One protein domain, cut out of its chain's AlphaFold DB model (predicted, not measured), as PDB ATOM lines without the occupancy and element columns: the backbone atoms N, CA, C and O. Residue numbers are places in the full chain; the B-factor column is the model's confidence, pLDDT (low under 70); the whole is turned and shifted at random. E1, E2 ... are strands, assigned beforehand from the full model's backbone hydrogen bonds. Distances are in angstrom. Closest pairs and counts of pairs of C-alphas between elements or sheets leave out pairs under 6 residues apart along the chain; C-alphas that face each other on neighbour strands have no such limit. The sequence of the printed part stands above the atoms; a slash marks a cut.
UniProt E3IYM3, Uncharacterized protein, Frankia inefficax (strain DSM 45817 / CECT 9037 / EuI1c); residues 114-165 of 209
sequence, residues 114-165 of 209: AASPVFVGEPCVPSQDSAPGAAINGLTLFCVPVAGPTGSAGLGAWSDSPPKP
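This is residues 114 to 165 of the 209 residues of an uncharacterized protein of Frankia inefficax (strain DSM 45817 / CECT 9037 / EuI1c) (UniProt E3IYM3). With little regular structure, this is mostly loops round a two-stranded hairpin, E2 and E3; the long stretch of residues 118 to 139 is tied by short antiparallel pairings to both strands. The 52 printed residues run E1, E2, E3, with no named helix; the class is all strand, with only 14 residues in named elements. The whole is compact, radius of gyration of the C-alphas 10.7 A, yet elongated, spanning 34 by 21 by 16 A.

Start at E1, residues 114 to 117, which pairs with no named strand and is apart from E2, residues 140 to 145, and E3, residues 156 to 159. E2 and E3 are antiparallel at 149 degrees; look for N 142 and O 159, 2.8 A apart, within hydrogen-bond range. Residues 123 to 124 pair with 156 to 157 of E3, and 133 to 134 with 140 to 141 of E2.

Find C-alpha 114 at (612.379, 744.804, 685.586), where E1 begins, 8.3 A long. E2 runs 16.6 A; E3 runs 9.3 A to C-alpha 159 at (613.021, 730.442, 680.994).

The C-alphas farthest apart, of Asn 137 and Thr 150, are 34.2 A apart. The printed part has no cut; E1 to E2 is a long link. Residues 114 to 118, 120 to 121, 147 to 154 and 165 have pLDDT under 70.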
ATOM      1  N   ALA A 114     613.630 744.078 685.757       62.59
ATOM      2  CA  ALA A 114     612.379 744.804 685.586       62.59
ATOM      3  C   ALA A 114     611.348 744.337 686.632       62.59
ATOM      4  O   ALA A 114     611.028 743.152 686.724       62.59
ATOM      5  N   ALA A 115     610.807 745.277 687.413       54.06
ATOM      6  CA  ALA A 115     609.975 745.010 688.595       54.06
ATOM      7  C   ALA A 115     608.535 744.530 688.292       54.06
ATOM      8  O   ALA A 115     607.630 744.727 689.104       54.06
ATOM      9  N   SER A 116     608.306 743.926 687.124       58.88
ATOM     10  CA  SER A 116     607.016 743.363 686.719       58.88
ATOM     11  C   SER A 116     607.081 741.835 686.824       58.88
ATOM     12  O   SER A 116     608.003 741.249 686.255       58.88
ATOM     13  N   PRO A 117     606.152 741.174 687.541       65.06
ATOM     14  CA  PRO A 117     606.215 739.735 687.766       65.06
ATOM     15  C   PRO A 117     605.975 738.957 686.468       65.06
ATOM     16  O   PRO A 117     604.852 738.932 685.969       65.06
ATOM     17  N   VAL A 118     607.014 738.302 685.950       69.69
ATOM     18  CA  VAL A 118     606.953 737.466 684.739       69.69
ATOM     19  C   VAL A 118     606.843 735.981 685.085       69.69
ATOM     20  O   VAL A 118     607.478 735.494 686.022       69.69
ATOM     21  N   PHE A 119     606.045 735.235 684.324       70.19
ATOM     22  CA  PHE A 119     605.856 733.796 684.528       70.19
ATOM     23  C   PHE A 119     606.624 732.962 683.496       70.19
ATOM     24  O   PHE A 119     606.699 733.314 682.320       70.19
ATOM     25  N   VAL A 120     607.152 731.809 683.919       65.56
ATOM     26  CA  VAL A 120     607.765 730.821 683.014       65.56
ATOM     27  C   VAL A 120     606.742 730.400 681.957       65.56
ATOM     28  O   VAL A 120     605.632 729.990 682.295       65.56
ATOM     29  N   GLY A 121     607.116 730.492 680.680       64.81
ATOM     30  CA  GLY A 121     606.221 730.195 679.555       64.81
ATOM     31  C   GLY A 121     605.266 731.323 679.137       64.81
ATOM     32  O   GLY A 121     604.549 731.151 678.151       64.81
ATOM     33  N   GLU A 122     605.263 732.475 679.813       74.06
ATOM     34  CA  GLU A 122     604.584 733.675 679.306       74.06
ATOM     35  C   GLU A 122     605.311 734.184 678.038       74.06
ATOM     36  O   GLU A 122     606.545 734.103 677.971       74.06
ATOM     37  N   PRO A 123     604.588 734.643 676.994       78.56
ATOM     38  CA  PRO A 123     605.215 735.105 675.762       78.56
ATOM     39  C   PRO A 123     605.993 736.403 675.984       78.56
ATOM     40  O   PRO A 123     605.494 737.351 676.587       78.56
ATOM     41  N   CYS A 124     607.190 736.460 675.416       83.50
ATOM     42  CA  CYS A 124     608.062 737.631 675.416       83.50
ATOM     43  C   CYS A 124     608.626 737.866 674.006       83.50
ATOM     44  O   CYS A 124     608.459 737.032 673.109       83.50
ATOM     45  N   VAL A 125     609.294 738.994 673.780       86.56
ATOM     46  CA  VAL A 125     609.918 739.346 672.498       86.56
ATOM     47  C   VAL A 125     611.427 739.486 672.719       86.56
ATOM     48  O   VAL A 125     611.861 740.533 673.189       86.56
ATOM     49  N   PRO A 126     612.272 738.502 672.341       82.06
ATOM     50  CA  PRO A 126     613.709 738.511 672.661       82.06
ATOM     51  C   PRO A 126     614.478 739.761 672.190       82.06
ATOM     52  O   PRO A 126     615.495 740.127 672.776       82.06
ATOM     53  N   SER A 127     613.978 740.435 671.148       77.06
ATOM     54  CA  SER A 127     614.533 741.684 670.602       77.06
ATOM     55  C   SER A 127     614.168 742.950 671.395       77.06
ATOM     56  O   SER A 127     614.647 744.027 671.051       77.06
ATOM     57  N   GLN A 128     613.274 742.847 672.381       78.88
ATOM     58  CA  GLN A 128     612.820 743.941 673.253       78.88
ATOM     59  C   GLN A 128     613.087 743.592 674.727       78.88
ATOM     60  O   GLN A 128     613.643 744.403 675.463       78.88
ATOM     61  N   ASP A 129     612.801 742.349 675.120       78.56
ATOM     62  CA  ASP A 129     612.957 741.803 676.470       78.56
ATOM     63  C   ASP A 129     614.348 741.169 676.678       78.56
ATOM     64  O   ASP A 129     614.485 740.010 677.067       78.56
ATOM     65  N   SER A 130     615.414 741.914 676.370       76.50
ATOM     66  CA  SER A 130     616.800 741.436 676.551       76.50
ATOM     67  C   SER A 130     617.298 741.495 678.005       76.50
ATOM     68  O   SER A 130     618.343 740.921 678.313       76.50
ATOM     69  N   ALA A 131     616.587 742.197 678.890       82.38
ATOM     70  CA  ALA A 131     616.894 742.262 680.318       82.38
ATOM     71  C   ALA A 131     616.238 741.092 681.081       82.38
ATOM     72  O   ALA A 131     615.134 740.679 680.717       82.38
ATOM     73  N   PRO A 132     616.865 740.554 682.144       82.50
ATOM     74  CA  PRO A 132     616.229 739.538 682.977       82.50
ATOM     75  C   PRO A 132     615.005 740.089 683.725       82.50
ATOM     76  O   PRO A 132     615.006 741.232 684.181       82.50
ATOM     77  N   GLY A 133     613.971 739.263 683.878       83.44
ATOM     78  CA  GLY A 133     612.764 739.568 684.653       83.44
ATOM     79  C   GLY A 133     612.717 738.806 685.981       83.44
ATOM     80  O   GLY A 133     613.398 737.794 686.142       83.44
ATOM     81  N   ALA A 134     611.912 739.276 686.937       83.75
ATOM     82  CA  ALA A 134     611.655 738.569 688.194       83.75
ATOM     83  C   ALA A 134     610.316 737.834 688.124       83.75
ATOM     84  O   ALA A 134     609.287 738.437 687.829       83.75
ATOM     85  N   ALA A 135     610.299 736.554 688.485       81.25
ATOM     86  CA  ALA A 135     609.063 735.868 688.838       81.25
ATOM     87  C   ALA A 135     608.556 736.308 690.222       81.25
ATOM     88  O   ALA A 135     609.327 736.790 691.052       81.25
ATOM     89  N   ILE A 136     607.277 736.045 690.521       77.94
ATOM     90  CA  ILE A 136     606.663 736.331 691.838       77.94
ATOM     91  C   ILE A 136     607.460 735.712 693.003       77.94
ATOM     92  O   ILE A 136     607.582 736.316 694.063       77.94
ATOM     93  N   ASN A 137     608.061 734.538 692.789       80.44
ATOM     94  CA  ASN A 137     608.885 733.842 693.783       80.44
ATOM     95  C   ASN A 137     610.342 734.359 693.859       80.44
ATOM     96  O   ASN A 137     611.184 733.710 694.474       80.44
ATOM     97  N   GLY A 138     610.674 735.472 693.193       80.06
ATOM     98  CA  GLY A 138     612.028 736.043 693.138       80.06
ATOM     99  C   GLY A 138     613.005 735.332 692.191       80.06
ATOM    100  O   GLY A 138     614.186 735.667 692.176       80.06
ATOM    101  N   LEU A 139     612.542 734.357 691.402       83.62
ATOM    102  CA  LEU A 139     613.369 733.649 690.420       83.62
ATOM    103  C   LEU A 139     613.665 734.547 689.211       83.62
ATOM    104  O   LEU A 139     612.738 735.077 688.600       83.62
ATOM    105  N   THR A 140     614.938 734.675 688.839       86.19
ATOM    106  CA  THR A 140     615.358 735.372 687.616       86.19
ATOM    107  C   THR A 140     614.976 734.563 686.381       86.19
ATOM    108  O   THR A 140     615.380 733.407 686.255       86.19
ATOM    109  N   LEU A 141     614.242 735.179 685.456       86.81
ATOM    110  CA  LEU A 141     613.870 734.602 684.166       86.81
ATOM    111  C   LEU A 141     614.508 735.383 683.010       86.81
ATOM    112  O   LEU A 141     614.733 736.590 683.095       86.81
ATOM    113  N   PHE A 142     614.746 734.694 681.897       86.94
ATOM    114  CA  PHE A 142     615.314 735.232 680.665       86.94
ATOM    115  C   PHE A 142     614.380 734.951 679.488       86.94
ATOM    116  O   PHE A 142     613.887 733.830 679.343       86.94
ATOM    117  N   CYS A 143     614.160 735.939 678.621       86.62
ATOM    118  CA  CYS A 143     613.401 735.729 677.395       86.62
ATOM    119  C   CYS A 143     614.250 734.954 676.373       86.62
ATOM    120  O   CYS A 143     615.221 735.484 675.827       86.62
ATOM    121  N   VAL A 144     613.894 733.695 676.097       86.88
ATOM    122  CA  VAL A 144     614.591 732.851 675.112       86.88
ATOM    123  C   VAL A 144     613.751 732.678 673.840       86.88
ATOM    124  O   VAL A 144     612.546 732.449 673.939       86.88
ATOM    125  N   PRO A 145     614.338 732.763 672.626       82.94
ATOM    126  CA  PRO A 145     613.608 732.497 671.385       82.94
ATOM    127  C   PRO A 145     613.050 731.071 671.351       82.94
ATOM    128  O   PRO A 145     613.786 730.111 671.587       82.94
ATOM    129  N   VAL A 146     611.773 730.914 670.994       77.81
ATOM    130  CA  VAL A 146     611.180 729.585 670.789       77.81
ATOM    131  C   VAL A 146     611.426 729.151 669.346       77.81
ATOM    132  O   VAL A 146     611.082 729.864 668.403       77.81
ATOM    133  N   ALA A 147     611.991 727.957 669.157       61.00
ATOM    134  CA  ALA A 147     612.162 727.339 667.843       61.00
ATOM    135  C   ALA A 147     610.812 726.832 667.291       61.00
ATOM    136  O   ALA A 147     610.536 725.633 667.268       61.00
ATOM    137  N   GLY A 148     609.946 727.764 666.890       55.53
ATOM    138  CA  GLY A 148     608.680 727.472 666.218       55.53
ATOM    139  C   GLY A 148     608.852 727.179 664.719       55.53
ATOM    140  O   GLY A 148     609.889 727.512 664.136       55.53
ATOM    141  N   PRO A 149     607.836 726.588 664.061       44.09
ATOM    142  CA  PRO A 149     607.818 726.460 662.607       44.09
ATOM    143  C   PRO A 149     607.960 727.835 661.934       44.09
ATOM    144  O   PRO A 149     607.540 728.858 662.480       44.09
ATOM    145  N   THR A 150     608.557 727.854 660.738       43.34
ATOM    146  CA  THR A 150     608.864 729.060 659.946       43.34
ATOM    147  C   THR A 150     607.677 730.023 659.868       43.34
ATOM    148  O   THR A 150     606.753 729.817 659.084       43.34
ATOM    149  N   GLY A 151     607.712 731.070 660.698       46.53
ATOM    150  CA  GLY A 151     606.607 732.010 660.897       46.53
ATOM    151  C   GLY A 151     606.599 732.656 662.288       46.53
ATOM    152  O   GLY A 151     606.298 733.839 662.398       46.53
ATOM    153  N   SER A 152     607.024 731.942 663.337       53.56
ATOM    154  CA  SER A 152     607.084 732.455 664.726       53.56
ATOM    155  C   SER A 152     608.266 733.402 665.022       53.56
ATOM    156  O   SER A 152     608.661 733.565 666.176       53.56
ATOM    157  N   ALA A 153     608.867 734.009 663.995       53.69
ATOM    158  CA  ALA A 153     610.078 734.818 664.119       53.69
ATOM    159  C   ALA A 153     609.822 736.097 664.939       53.69
ATOM    160  O   ALA A 153     609.277 737.073 664.427       53.69
ATOM    161  N   GLY A 154     610.234 736.083 666.209       62.06
ATOM    162  CA  GLY A 154     610.108 737.210 667.137       62.06
ATOM    163  C   GLY A 154     609.409 736.885 668.458       62.06
ATOM    164  O   GLY A 154     609.477 737.707 669.364       62.06
ATOM    165  N   LEU A 155     608.788 735.706 668.600       76.56
ATOM    166  CA  LEU A 155     608.220 735.258 669.875       76.56
ATOM    167  C   LEU A 155     609.206 734.362 670.638       76.56
ATOM    168  O   LEU A 155     609.766 733.401 670.104       76.56
ATOM    169  N   GLY A 156     609.408 734.705 671.902       82.88
ATOM    170  CA  GLY A 156     610.150 733.942 672.892       82.88
ATOM    171  C   GLY A 156     609.253 733.494 674.043       82.88
ATOM    172  O   GLY A 156     608.071 733.837 674.104       82.88
ATOM    173  N   ALA A 157     609.842 732.740 674.961       84.06
ATOM    174  CA  ALA A 157     609.237 732.360 676.229       84.06
ATOM    175  C   ALA A 157     610.220 732.652 677.366       84.06
ATOM    176  O   ALA A 157     611.434 732.537 677.184       84.06
ATOM    177  N   TRP A 158     609.709 732.994 678.545       85.44
ATOM    178  CA  TRP A 158     610.543 733.117 679.738       85.44
ATOM    179  C   TRP A 158     611.034 731.745 680.219       85.44
ATOM    180  O   TRP A 158     610.226 730.844 680.454       85.44
ATOM    181  N   SER A 159     612.351 731.607 680.400       82.56
ATOM    182  CA  SER A 159     613.021 730.442 680.994       82.56
ATOM    183  C   SER A 159     613.874 730.857 682.192       82.56
ATOM    184  O   SER A 159     614.456 731.936 682.214       82.56
ATOM    185  N   ASP A 160     613.959 729.978 683.182       85.06
ATOM    186  CA  ASP A 160     614.877 730.034 684.324       85.06
ATOM    187  C   ASP A 160     616.350 729.795 683.937       85.06
ATOM    188  O   ASP A 160     617.264 730.214 684.648       85.06
ATOM    189  N   SER A 161     616.602 729.162 682.786       79.94
ATOM    190  CA  SER A 161     617.946 729.048 682.224       79.94
ATOM    191  C   SER A 161     618.306 730.313 681.439       79.94
ATOM    192  O   SER A 161     617.567 730.690 680.526       79.94
ATOM    193  N   PRO A 162     619.493 730.910 681.663       75.25
ATOM    194  CA  PRO A 162     620.004 731.937 680.768       75.25
ATOM    195  C   PRO A 162     620.180 731.388 679.342       75.25
ATOM    196  O   PRO A 162     620.420 730.181 679.168       75.25
ATOM    197  N   PRO A 163     620.105 732.249 678.308       73.50
ATOM    198  CA  PRO A 163     620.405 731.853 676.942       73.50
ATOM    199  C   PRO A 163     621.831 731.306 676.880       73.50
ATOM    200  O   PRO A 163     622.780 731.971 677.301       73.50
ATOM    201  N   LYS A 164     622.008 730.097 676.337       73.38
ATOM    202  CA  LYS A 164     623.356 729.598 676.038       73.38
ATOM    203  C   LYS A 164     623.997 730.561 675.034       73.38
ATOM    204  O   LYS A 164     623.366 730.813 674.003       73.38
ATOM    205  N   PRO A 165     625.214 731.078 675.290       68.19
ATOM    206  CA  PRO A 165     625.922 731.889 674.312       68.19
ATOM    207  C   PRO A 165     625.970 731.140 672.984       68.19
ATOM    208  O   PRO A 165     626.397 729.981 672.946       68.19
TER     209      PRO A 165